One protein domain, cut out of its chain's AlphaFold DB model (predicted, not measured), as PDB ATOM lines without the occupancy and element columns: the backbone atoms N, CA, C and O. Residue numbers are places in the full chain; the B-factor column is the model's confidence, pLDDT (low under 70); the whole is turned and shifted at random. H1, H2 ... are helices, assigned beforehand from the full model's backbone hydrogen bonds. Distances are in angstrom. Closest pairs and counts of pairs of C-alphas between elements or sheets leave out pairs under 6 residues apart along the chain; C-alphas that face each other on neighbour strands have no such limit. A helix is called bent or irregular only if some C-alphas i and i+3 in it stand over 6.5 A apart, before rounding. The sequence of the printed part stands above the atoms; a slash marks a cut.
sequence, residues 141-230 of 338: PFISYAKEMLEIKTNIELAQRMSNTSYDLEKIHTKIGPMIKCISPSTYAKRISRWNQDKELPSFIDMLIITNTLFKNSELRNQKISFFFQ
ATOM      1  N   PRO A 141       0.903  56.860  -0.592       95.69
ATOM      2  CA  PRO A 141       0.645  55.819  -1.589       95.69
ATOM      3  C   PRO A 141       0.853  54.391  -1.073       95.69
ATOM      4  O   PRO A 141       0.050  53.517  -1.384       95.69
ATOM      5  N   PHE A 142       1.831  54.150  -0.193       95.69
ATOM      6  CA  PHE A 142       2.013  52.826   0.421       95.69
ATOM      7  C   PHE A 142       0.879  52.452   1.376       95.69
ATOM      8  O   PHE A 142       0.519  51.282   1.476       95.69
ATOM      9  N   ILE A 143       0.291  53.431   2.068       96.00
ATOM     10  CA  ILE A 143      -0.875  53.203   2.929       96.00
ATOM     11  C   ILE A 143      -2.121  52.932   2.082       96.00
ATOM     12  O   ILE A 143      -2.892  52.033   2.415       96.00
ATOM     13  N   SER A 144      -2.311  53.669   0.986       95.38
ATOM     14  CA  SER A 144      -3.395  53.424   0.028       95.38
ATOM     15  C   SER A 144      -3.290  52.027  -0.582       95.38
ATOM     16  O   SER A 144      -4.252  51.267  -0.495       95.38
ATOM     17  N   TYR A 145      -2.106  51.660  -1.080       94.50
ATOM     18  CA  TYR A 145      -1.819  50.327  -1.606       94.50
ATOM     19  C   TYR A 145      -2.093  49.241  -0.563       94.50
ATOM     20  O   TYR A 145      -2.754  48.245  -0.847       94.50
ATOM     21  N   ALA A 146      -1.653  49.453   0.682       93.69
ATOM     22  CA  ALA A 146      -1.887  48.487   1.745       93.69
ATOM     23  C   ALA A 146      -3.382  48.267   2.021       93.69
ATOM     24  O   ALA A 146      -3.807  47.150   2.309       93.69
ATOM     25  N   LYS A 147      -4.187  49.329   1.937       94.19
ATOM     26  CA  LYS A 147      -5.635  49.232   2.116       94.19
ATOM     27  C   LYS A 147      -6.319  48.520   0.955       94.19
ATOM     28  O   LYS A 147      -7.210  47.714   1.200       94.19
ATOM     29  N   GLU A 148      -5.898  48.815  -0.269       93.50
ATOM     30  CA  GLU A 148      -6.409  48.183  -1.485       93.50
ATOM     31  C   GLU A 148      -6.123  46.680  -1.483       93.50
ATOM     32  O   GLU A 148      -7.053  45.883  -1.553       93.50
ATOM     33  N   MET A 149      -4.864  46.292  -1.264       90.38
ATOM     34  CA  MET A 149      -4.429  44.892  -1.263       90.38
ATOM     35  C   MET A 149      -5.106  44.045  -0.172       90.38
ATOM     36  O   MET A 149      -5.277  42.840  -0.322       90.38
ATOM     37  N   LEU A 150      -5.480  44.664   0.950       91.75
ATOM     38  CA  LEU A 150      -6.153  43.994   2.069       91.75
ATOM     39  C   LEU A 150      -7.684  44.088   2.009       91.75
ATOM     40  O   LEU A 150      -8.338  43.559   2.917       91.75
ATOM     41  N   GLU A 151      -8.223  44.768   0.992       94.38
ATOM     42  CA  GLU A 151      -9.646  45.057   0.793       94.38
ATOM     43  C   GLU A 151     -10.301  45.765   1.995       94.38
ATOM     44  O   GLU A 151     -11.433  45.478   2.388       94.38
ATOM     45  N   ILE A 152      -9.587  46.713   2.610       94.19
ATOM     46  CA  ILE A 152     -10.044  47.440   3.806       94.19
ATOM     47  C   ILE A 152     -10.342  48.910   3.514       94.19
ATOM     48  O   ILE A 152      -9.626  49.605   2.789       94.19
ATOM     49  N   LYS A 153     -11.396  49.439   4.142       91.56
ATOM     50  CA  LYS A 153     -11.888  50.797   3.844       91.56
ATOM     51  C   LYS A 153     -11.311  51.853   4.778       91.56
ATOM     52  O   LYS A 153     -11.111  53.002   4.373       91.56
ATOM     53  N   THR A 154     -10.994  51.484   6.016       93.56
ATOM     54  CA  THR A 154     -10.638  52.446   7.068       93.56
ATOM     55  C   THR A 154      -9.200  52.293   7.561       93.56
ATOM     56  O   THR A 154      -8.603  51.220   7.520       93.56
ATOM     57  N   ASN A 155      -8.629  53.388   8.074       93.75
ATOM     58  CA  ASN A 155      -7.324  53.342   8.746       93.75
ATOM     59  C   ASN A 155      -7.395  52.569  10.075       93.75
ATOM     60  O   ASN A 155      -6.373  52.083  10.548       93.75
ATOM     61  N   ILE A 156      -8.588  52.462  10.673       95.56
ATOM     62  CA  ILE A 156      -8.822  51.719  11.916       95.56
ATOM     63  C   ILE A 156      -8.668  50.215  11.663       95.56
ATOM     64  O   ILE A 156      -7.963  49.543  12.409       95.56
ATOM     65  N   GLU A 157      -9.249  49.698  10.578       96.00
ATOM     66  CA  GLU A 157      -9.072  48.297  10.172       96.00
ATOM     67  C   GLU A 157      -7.605  47.973   9.865       96.00
ATOM     68  O   GLU A 157      -7.094  46.948  10.324       96.00
ATOM     69  N   LEU A 158      -6.896  48.863   9.154       96.25
ATOM     70  CA  LEU A 158      -5.466  48.681   8.881       96.25
ATOM     71  C   LEU A 158      -4.665  48.635  10.186       96.25
ATOM     72  O   LEU A 158      -3.844  47.741  10.381       96.25
ATOM     73  N   ALA A 159      -4.948  49.558  11.105       97.25
ATOM     74  CA  ALA A 159      -4.305  49.614  12.409       97.25
ATOM     75  C   ALA A 159      -4.537  48.342  13.237       97.25
ATOM     76  O   ALA A 159      -3.620  47.878  13.916       97.25
ATOM     77  N   GLN A 160      -5.736  47.755  13.161       96.88
ATOM     78  CA  GLN A 160      -6.043  46.486  13.818       96.88
ATOM     79  C   GLN A 160      -5.202  45.342  13.243       96.88
ATOM     80  O   GLN A 160      -4.601  44.583  14.005       96.88
ATOM     81  N   ARG A 161      -5.109  45.232  11.911       95.81
ATOM     82  CA  ARG A 161      -4.293  44.191  11.267       95.81
ATOM     83  C   ARG A 161      -2.807  44.359  11.586       95.81
ATOM     84  O   ARG A 161      -2.163  43.385  11.959       95.81
ATOM     85  N   MET A 162      -2.291  45.587  11.531       95.25
ATOM     86  CA  MET A 162      -0.907  45.894  11.914       95.25
ATOM     87  C   MET A 162      -0.620  45.552  13.379       95.25
ATOM     88  O   MET A 162       0.440  45.013  13.682       95.25
ATOM     89  N   SER A 163      -1.566  45.816  14.286       95.38
ATOM     90  CA  SER A 163      -1.443  45.449  15.698       95.38
ATOM     91  C   SER A 163      -1.331  43.937  15.882       95.38
ATOM     92  O   SER A 163      -0.388  43.474  16.526       95.38
ATOM     93  N   ASN A 164      -2.208  43.164  15.234       93.50
ATOM     94  CA  ASN A 164      -2.153  41.701  15.263       93.50
ATOM     95  C   ASN A 164      -0.810  41.181  14.715       93.50
ATOM     96  O   ASN A 164      -0.181  40.331  15.338       93.50
ATOM     97  N   THR A 165      -0.323  41.735  13.600       92.12
ATOM     98  CA  THR A 165       0.999  41.391  13.050       92.12
ATOM     99  C   THR A 165       2.133  41.740  14.016       92.12
ATOM    100  O   THR A 165       3.062  40.953  14.171       92.12
ATOM    101  N   SER A 166       2.074  42.895  14.690       90.56
ATOM    102  CA  SER A 166       3.095  43.296  15.672       90.56
ATOM    103  C   SER A 166       3.176  42.320  16.849       90.56
ATOM    104  O   SER A 166       4.271  41.994  17.294       90.56
ATOM    105  N   TYR A 167       2.025  41.807  17.294       89.69
ATOM    106  CA  TYR A 167       1.925  40.797  18.342       89.69
ATOM    107  C   TYR A 167       2.486  39.441  17.893       89.69
ATOM    108  O   TYR A 167       3.246  38.811  18.630       89.69
ATOM    109  N   ASP A 168       2.162  39.011  16.670       86.75
ATOM    110  CA  ASP A 168       2.696  37.774  16.091       86.75
ATOM    111  C   ASP A 168       4.230  37.849  15.960       86.75
ATOM    112  O   ASP A 168       4.939  36.920  16.355       86.75
ATOM    113  N   LEU A 169       4.760  38.975  15.471       82.38
ATOM    114  CA  LEU A 169       6.202  39.175  15.302       82.38
ATOM    115  C   LEU A 169       6.951  39.319  16.633       82.38
ATOM    116  O   LEU A 169       8.054  38.787  16.746       82.38
ATOM    117  N   GLU A 170       6.376  39.975  17.647       84.81
ATOM    118  CA  GLU A 170       6.974  40.068  18.991       84.81
ATOM    119  C   GLU A 170       7.208  38.676  19.601       84.81
ATOM    120  O   GLU A 170       8.256  38.425  20.196       84.81
ATOM    121  N   LYS A 171       6.273  37.735  19.405       75.12
ATOM    122  CA  LYS A 171       6.414  36.351  19.894       75.12
ATOM    123  C   LYS A 171       7.523  35.570  19.196       75.12
ATOM    124  O   LYS A 171       8.178  34.744  19.829       75.12
ATOM    125  N   ILE A 172       7.698  35.795  17.896       69.81
ATOM    126  CA  ILE A 172       8.640  35.042  17.059       69.81
ATOM    127  C   ILE A 172      10.062  35.611  17.199       69.81
ATOM    128  O   ILE A 172      11.035  34.856  17.222       69.81
ATOM    129  N   HIS A 173      10.204  36.930  17.358       66.56
ATOM    130  CA  HIS A 173      11.491  37.624  17.285       66.56
ATOM    131  C   HIS A 173      11.958  38.149  18.645       66.56
ATOM    132  O   HIS A 173      11.915  39.344  18.928       66.56
ATOM    133  N   THR A 174      12.466  37.241  19.480       55.09
ATOM    134  CA  THR A 174      12.939  37.566  20.839       55.09
ATOM    135  C   THR A 174      14.464  37.612  20.997       55.09
ATOM    136  O   THR A 174      14.936  37.977  22.071       55.09
ATOM    137  N   LYS A 175      15.259  37.247  19.973       53.84
ATOM    138  CA  LYS A 175      16.704  36.981  20.161       53.84
ATOM    139  C   LYS A 175      17.692  37.719  19.248       53.84
ATOM    140  O   LYS A 175      18.866  37.753  19.596       53.84
ATOM    141  N   ILE A 176      17.275  38.305  18.121       48.69
ATOM    142  CA  ILE A 176      18.189  38.978  17.174       48.69
ATOM    143  C   ILE A 176      17.464  40.184  16.553       48.69
ATOM    144  O   ILE A 176      16.429  39.997  15.919       48.69
ATOM    145  N   GLY A 177      17.988  41.404  16.743       53.50
ATOM    146  CA  GLY A 177      17.464  42.633  16.120       53.50
ATOM    147  C   GLY A 177      16.841  43.685  17.059       53.50
ATOM    148  O   GLY A 177      16.877  43.524  18.280       53.50
ATOM    149  N   PRO A 178      16.264  44.782  16.513       56.56
ATOM    150  CA  PRO A 178      15.502  45.750  17.277       56.56
ATOM    151  C   PRO A 178      14.253  45.071  17.832       56.56
ATOM    152  O   PRO A 178      13.522  44.387  17.118       56.56
ATOM    153  N   MET A 179      14.015  45.282  19.125       65.62
ATOM    154  CA  MET A 179      12.872  44.716  19.833       65.62
ATOM    155  C   MET A 179      11.565  45.170  19.172       65.62
ATOM    156  O   MET A 179      11.197  46.347  19.250       65.62
ATOM    157  N   ILE A 180      10.854  44.233  18.542       71.88
ATOM    158  CA  ILE A 180       9.486  44.461  18.079       71.88
ATOM    159  C   ILE A 180       8.594  44.385  19.307       71.88
ATOM    160  O   ILE A 180       8.514  43.346  19.950       71.88
ATOM    161  N   LYS A 181       7.952  45.503  19.638       80.25
ATOM    162  CA  LYS A 181       6.962  45.560  20.710       80.25
ATOM    163  C   LYS A 181       5.574  45.399  20.117       80.25
ATOM    164  O   LYS A 181       5.302  45.975  19.060       80.25
ATOM    165  N   CYS A 182       4.683  44.713  20.820       84.88
ATOM    166  CA  CYS A 182       3.267  44.767  20.491       84.88
ATOM    167  C   CYS A 182       2.756  46.204  20.667       84.88
ATOM    168  O   CYS A 182       2.899  46.823  21.725       84.88
ATOM    169  N   ILE A 183       2.152  46.747  19.612       89.31
ATOM    170  CA  ILE A 183       1.617  48.109  19.586       89.31
ATOM    171  C   ILE A 183       0.105  48.034  19.424       89.31
ATOM    172  O   ILE A 183      -0.409  47.316  18.567       89.31
ATOM    173  N   SER A 184      -0.621  48.792  20.249       94.06
ATOM    174  CA  SER A 184      -2.084  48.780  20.236       94.06
ATOM    175  C   SER A 184      -2.663  49.319  18.915       94.06
ATOM    176  O   SER A 184      -2.078  50.229  18.309       94.06
ATOM    177  N   PRO A 185      -3.868  48.873  18.510       97.06
ATOM    178  CA  PRO A 185      -4.543  49.398  17.321       97.06
ATOM    179  C   PRO A 185      -4.749  50.916  17.386       97.06
ATOM    180  O   PRO A 185      -4.535  51.630  16.412       97.06
ATOM    181  N   SER A 186      -5.093  51.448  18.563       95.50
ATOM    182  CA  SER A 186      -5.282  52.891  18.765       95.50
ATOM    183  C   SER A 186      -4.005  53.702  18.518       95.50
ATOM    184  O   SER A 186      -4.068  54.822  18.006       95.50
ATOM    185  N   THR A 187      -2.838  53.139  18.839       94.75
ATOM    186  CA  THR A 187      -1.542  53.772  18.578       94.75
ATOM    187  C   THR A 187      -1.215  53.738  17.091       94.75
ATOM    188  O   THR A 187      -0.823  54.766  16.533       94.75
ATOM    189  N   TYR A 188      -1.450  52.611  16.416       96.12
ATOM    190  CA  TYR A 188      -1.276  52.528  14.966       96.12
ATOM    191  C   TYR A 188      -2.213  53.455  14.201       96.12
ATOM    192  O   TYR A 188      -1.764  54.127  13.279       96.12
ATOM    193  N   ALA A 189      -3.475  53.580  14.611       96.56
ATOM    194  CA  ALA A 189      -4.414  54.500  13.975       96.56
ATOM    195  C   ALA A 189      -3.902  55.953  14.024       96.56
ATOM    196  O   ALA A 189      -3.950  56.667  13.019       96.56
ATOM    197  N   LYS A 190      -3.332  56.372  15.166       96.44
ATOM    198  CA  LYS A 190      -2.679  57.684  15.307       96.44
ATOM    199  C   LYS A 190      -1.461  57.817  14.388       96.44
ATOM    200  O   LYS A 190      -1.333  58.841  13.721       96.44
ATOM    201  N   ARG A 191      -0.592  56.800  14.325       95.12
ATOM    202  CA  ARG A 191       0.594  56.793  13.448       95.12
ATOM    203  C   ARG A 191       0.214  56.882  11.970       95.12
ATOM    204  O   ARG A 191       0.659  57.800  11.295       95.12
ATOM    205  N   ILE A 192      -0.698  56.030  11.504       96.56
ATOM    206  CA  ILE A 192      -1.214  56.040  10.126       96.56
ATOM    207  C   ILE A 192      -1.814  57.406   9.777       96.56
ATOM    208  O   ILE A 192      -1.599  57.922   8.682       96.56
ATOM    209  N   SER A 193      -2.548  58.029  10.705       95.69
ATOM    210  CA  SER A 193      -3.068  59.381  10.495       95.69
ATOM    211  C   SER A 193      -1.959  60.419  10.322       95.69
ATOM    212  O   SER A 193      -2.122  61.326   9.513       95.69
ATOM    213  N   ARG A 194      -0.857  60.319  11.075       94.94
ATOM    214  CA  ARG A 194       0.289  61.231  10.943       94.94
ATOM    215  C   ARG A 194       1.044  61.008   9.638       94.94
ATOM    216  O   ARG A 194       1.365  61.990   8.980       94.94
ATOM    217  N   TRP A 195       1.243  59.752   9.236       94.06
ATOM    218  CA  TRP A 195       1.881  59.401   7.963       94.06
ATOM    219  C   TRP A 195       1.082  59.924   6.766       94.06
ATOM    220  O   TRP A 195       1.647  60.523   5.863       94.06
ATOM    221  N   ASN A 196      -0.249  59.788   6.789       93.31
ATOM    222  CA  ASN A 196      -1.131  60.317   5.738       93.31
ATOM    223  C   ASN A 196      -1.189  61.852   5.672       93.31
ATOM    224  O   ASN A 196      -1.672  62.395   4.681       93.31
ATOM    225  N   GLN A 197      -0.788  62.535   6.746       92.44
ATOM    226  CA  GLN A 197      -0.726  63.995   6.837       92.44
ATOM    227  C   GLN A 197       0.702  64.519   6.637       92.44
ATOM    228  O   GLN A 197       0.945  65.689   6.920       92.44
ATOM    229  N   ASP A 198       1.640  63.653   6.237       88.75
ATOM    230  CA  ASP A 198       3.065  63.961   6.078       88.75
ATOM    231  C   ASP A 198       3.704  64.595   7.332       88.75
ATOM    232  O   ASP A 198       4.668  65.349   7.243       88.75
ATOM    233  N   LYS A 199       3.162  64.299   8.523       88.31
ATOM    234  CA  LYS A 199       3.660  64.817   9.813       88.31
ATOM    235  C   LYS A 199       4.781  63.974  10.410       88.31
ATOM    236  O   LYS A 199       5.465  64.421  11.323       88.31
ATOM    237  N   GLU A 200       4.881  62.720   9.989       88.19
ATOM    238  CA  GLU A 200       5.836  61.736  10.491       88.19
ATOM    239  C   GLU A 200       6.060  60.681   9.398       88.19
ATOM    240  O   GLU A 200       5.157  60.419   8.602       88.19
ATOM    241  N   LEU A 201       7.232  60.049   9.375       86.44
ATOM    242  CA  LEU A 201       7.514  58.894   8.520       86.44
ATOM    243  C   LEU A 201       7.480  57.600   9.348       86.44
ATOM    244  O   LEU A 201       7.868  57.619  10.520       86.44
ATOM    245  N   PRO A 202       7.056  56.462   8.773       87.88
ATOM    246  CA  PRO A 202       7.088  55.180   9.477       87.88
ATOM    247  C   PRO A 202       8.516  54.821   9.904       87.88
ATOM    248  O   PRO A 202       9.480  55.100   9.191       87.88
ATOM    249  N   SER A 203       8.675  54.189  11.066       82.44
ATOM    250  CA  SER A 203       9.963  53.603  11.463       82.44
ATOM    251  C   SER A 203      10.285  52.349  10.640       82.44
ATOM    252  O   SER A 203       9.420  51.804   9.956       82.44
ATOM    253  N   PHE A 204      11.516  51.839  10.738       78.25
ATOM    254  CA  PHE A 204      11.884  50.552  10.136       78.25
ATOM    255  C   PHE A 204      10.970  49.413  10.598       78.25
ATOM    256  O   PHE A 204      10.468  48.646   9.779       78.25
ATOM    257  N   ILE A 205      10.678  49.358  11.902       80.69
ATOM    258  CA  ILE A 205       9.745  48.381  12.473       80.69
ATOM    259  C   ILE A 205       8.334  48.569  11.908       80.69
ATOM    260  O   ILE A 205       7.672  47.585  11.594       80.69
ATOM    261  N   ASP A 206       7.871  49.807  11.720       88.44
ATOM    262  CA  ASP A 206       6.563  50.044  11.102       88.44
ATOM    263  C   ASP A 206       6.532  49.560   9.642       88.44
ATOM    264  O   ASP A 206       5.576  48.893   9.256       88.44
ATOM    265  N   MET A 207       7.577  49.821   8.847       89.62
ATOM    266  CA  MET A 207       7.685  49.325   7.464       89.62
ATOM    267  C   MET A 207       7.701  47.794   7.410       89.62
ATOM    268  O   MET A 207       7.009  47.189   6.587       89.62
ATOM    269  N   LEU A 208       8.426  47.157   8.332       85.00
ATOM    270  CA  LEU A 208       8.438  45.707   8.496       85.00
ATOM    271  C   LEU A 208       7.035  45.171   8.825       85.00
ATOM    272  O   LEU A 208       6.595  44.179   8.241       85.00
ATOM    273  N   ILE A 209       6.314  45.827   9.733       89.75
ATOM    274  CA  ILE A 209       4.974  45.414  10.159       89.75
ATOM    275  C   ILE A 209       3.954  45.610   9.040       89.75
ATOM    276  O   ILE A 209       3.159  44.702   8.806       89.75
ATOM    277  N   ILE A 210       3.988  46.726   8.304       92.88
ATOM    278  CA  ILE A 210       3.128  46.936   7.124       92.88
ATOM    279  C   ILE A 210       3.385  45.824   6.102       92.88
ATOM    280  O   ILE A 210       2.449  45.159   5.666       92.88
ATOM    281  N   THR A 211       4.656  45.559   5.798       91.44
ATOM    282  CA  THR A 211       5.067  44.513   4.853       91.44
ATOM    283  C   THR A 211       4.549  43.133   5.275       91.44
ATOM    284  O   THR A 211       3.933  42.425   4.484       91.44
ATOM    285  N   ASN A 212       4.746  42.738   6.534       88.62
ATOM    286  CA  ASN A 212       4.278  41.438   7.028       88.62
ATOM    287  C   ASN A 212       2.753  41.367   7.189       88.62
ATOM    288  O   ASN A 212       2.190  40.278   7.147       88.62
ATOM    289  N   THR A 213       2.076  42.506   7.338       92.00
ATOM    290  CA  THR A 213       0.608  42.565   7.341       92.00
ATOM    291  C   THR A 213       0.047  42.291   5.948       92.00
ATOM    292  O   THR A 213      -0.975  41.618   5.833       92.00
ATOM    293  N   LEU A 214       0.718  42.781   4.902       90.50
ATOM    294  CA  LEU A 214       0.314  42.589   3.507       90.50
ATOM    295  C   LEU A 214       0.576  41.173   3.007       90.50
ATOM    296  O   LEU A 214      -0.289  40.551   2.400       90.50
ATOM    297  N   PHE A 215       1.761  40.651   3.304       87.25
ATOM    298  CA  PHE A 215       2.249  39.396   2.741       87.25
ATOM    299  C   PHE A 215       2.383  38.323   3.823       87.25
ATOM    300  O   PHE A 215       3.414  37.657   3.934       87.25
ATOM    301  N   LYS A 216       1.345  38.183   4.660       76.44
ATOM    302  CA  LYS A 216       1.314  37.200   5.758       76.44
ATOM    303  C   LYS A 216       1.462  35.756   5.249       76.44
ATOM    304  O   LYS A 216       1.999  34.918   5.966       76.44
ATOM    305  N   ASN A 217       1.054  35.491   4.004       64.19
ATOM    306  CA  ASN A 217       1.212  34.203   3.326       64.19
ATOM    307  C   ASN A 217       2.470  34.219   2.436       64.19
ATOM    308  O   ASN A 217       2.650  35.113   1.609       64.19
ATOM    309  N   SER A 218       3.343  33.224   2.604       60.84
ATOM    310  CA  SER A 218       4.701  33.175   2.034       60.84
ATOM    311  C   SER A 218       4.781  33.028   0.511       60.84
ATOM    312  O   SER A 218       5.865  33.178  -0.047       60.84
ATOM    313  N   GLU A 219       3.670  32.748  -0.172       66.69
ATOM    314  CA  GLU A 219       3.638  32.509  -1.624       66.69
ATOM    315  C   GLU A 219       4.052  33.742  -2.448       66.69
ATOM    316  O   GLU A 219       4.493  33.614  -3.585       66.69
ATOM    317  N   LEU A 220       3.994  34.937  -1.851       75.56
ATOM    318  CA  LEU A 220       4.364  36.209  -2.478       75.56
ATOM    319  C   LEU A 220       5.679  36.782  -1.923       75.56
ATOM    320  O   LEU A 220       5.841  37.999  -1.818       75.56
ATOM    321  N   ARG A 221       6.638  35.919  -1.554       77.94
ATOM    322  CA  ARG A 221       7.932  36.319  -0.962       77.94
ATOM    323  C   ARG A 221       8.653  37.414  -1.755       77.94
ATOM    324  O   ARG A 221       9.081  38.408  -1.174       77.94
ATOM    325  N   ASN A 222       8.710  37.291  -3.076       78.94
ATOM    326  CA  ASN A 222       9.383  38.277  -3.921       78.94
ATOM    327  C   ASN A 222       8.672  39.643  -3.926       78.94
ATOM    328  O   ASN A 222       9.323  40.687  -3.888       78.94
ATOM    329  N   GLN A 223       7.335  39.656  -3.893       83.44
ATOM    330  CA  GLN A 223       6.561  40.897  -3.774       83.44
ATOM    331  C   GLN A 223       6.735  41.530  -2.394       83.44
ATOM    332  O   GLN A 223       6.909  42.741  -2.297       83.44
ATOM    333  N   LYS A 224       6.782  40.709  -1.337       87.06
ATOM    334  CA  LYS A 224       7.074  41.141   0.033       87.06
ATOM    335  C   LYS A 224       8.409  41.881   0.114       87.06
ATOM    336  O   LYS A 224       8.484  42.961   0.698       87.06
ATOM    337  N   ILE A 225       9.450  41.311  -0.485       85.00
ATOM    338  CA  ILE A 225      10.800  41.885  -0.504       85.00
ATOM    339  C   ILE A 225      10.824  43.165  -1.339       85.00
ATOM    340  O   ILE A 225      11.291  44.197  -0.856       85.00
ATOM    341  N   SER A 226      10.262  43.131  -2.549       86.75
ATOM    342  CA  SER A 226      10.162  44.312  -3.413       86.75
ATOM    343  C   SER A 226       9.454  45.474  -2.710       86.75
ATOM    344  O   SER A 226       9.994  46.580  -2.642       86.75
ATOM    345  N   PHE A 227       8.293  45.212  -2.103       90.75
ATOM    346  CA  PHE A 227       7.523  46.204  -1.358       90.75
ATOM    347  C   PHE A 227       8.343  46.804  -0.210       90.75
ATOM    348  O   PHE A 227       8.414  48.026  -0.067       90.75
ATOM    349  N   PHE A 228       9.023  45.963   0.573       88.94
ATOM    350  CA  PHE A 228       9.868  46.417   1.674       88.94
ATOM    351  C   PHE A 228      10.988  47.346   1.199       88.94
ATOM    352  O   PHE A 228      11.131  48.454   1.717       88.94
ATOM    353  N   PHE A 229      11.743  46.952   0.172       87.44
ATOM    354  CA  PHE A 229      12.818  47.784  -0.370       87.44
ATOM    355  C   PHE A 229      12.301  49.100  -0.948       87.44
ATOM    356  O   PHE A 229      12.905  50.147  -0.711       87.44
ATOM    357  N   GLN A 230      11.162  49.083  -1.641       91.75
ATOM    358  CA  GLN A 230      10.519  50.310  -2.105       91.75
ATOM    359  C   GLN A 230      10.156  51.232  -0.930       91.75
ATOM    360  O   GLN A 230      10.467  52.423  -0.988       91.75
TER     361      GLN A 230
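AT A GLANCE: This is residues 141 to 230 of the 338 residues of an uncharacterized protein of Epsilonproteobacteria bacterium (UniProt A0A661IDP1). Helix H4 lies in the middle, with the long helix H2 crossing it on one side and H5 folding back along it on the other as the second arm of a helical hairpin. H3 packs across the first part of H2, with residues 155 to 163 of H2, and H1 sits near the start of H2, at a shallow tilt to H4. The printed part has 90 residues with five named helices, H1, H2, H3, H4 and H5 along the chain, and no named strand; its class is all helix. It is compact, with a radius of gyration of the C-alphas of 12.5 A, and spans 34 by 26 by 20 A.

IN THESE COORDINATES: Find C-alpha 141 at (0.645, 55.819, -1.589); from there H1 runs through residues 141 to 149, 12.1 A. Next comes H2, residues 155 to 172, the longest helix at 25.7 A, which begins at C-alpha 155 at (-7.324, 53.342, 8.746). Look then at residues 185 to 195 for H3, 15.1 A, and at residues 204 to 214 for H4, 15.5 A. H5 holds residues 218 to 230, 18.6 A, and ends at C-alpha 230 at (10.519, 50.310, -2.105). H5 is irregular: C-alphas 219 and 222 are 8.5 A apart.

HOW THE PARTS SIT: Begin with H2 and H4, the hubs, which touch three helices each. With residues 161 to 166 alone H2 touches H4, about perpendicular at 75 degrees; the closest C-alphas, of Thr 165 and Thr 213, are 5.8 A apart. With residues 155 to 163 alone it touches H3 at a steep tilt of 65 degrees, opposite ways, closest at the C-alphas of Gln 160 and Pro 185, 4.8 A. H1 and H2 only just touch, with 3 pairs of C-alphas within 8 A, the closest being Lys 147 and Leu 158 at 6.8 A. H1 and H4 also only just touch, with 3 such pairs, the closest being the C-alphas of Ala 146 and Leu 214 at 6.5 A; they run the same way at a shallow tilt of 26 degrees. H4 and H5 form a hairpin and run opposite ways at 37 degrees, a tilt only just steep; H5 touches with residues 224 to 228 alone, and the C-alphas of Thr 211 and Phe 228 come closest at 6.1 A. The packing of the helices is mostly crossed. H5 is apart from H1, H2 and H3. In H1, H2, H3 and H4 every O i to N i+4 pair is within hydrogen-bond range; in H5 it is 7 of 9.

THE WHOLE: The C-alphas farthest apart are those of Lys 153 and Lys 175, 35.7 A. The printed part has no cut. The link from H2 to H3, residues 173 to 184, is long. Residues 217 to 222, of which 218 to 222 belong to H5, stand free. Look for pLDDT under 70 at residues 172 to 179 and 217 to 219.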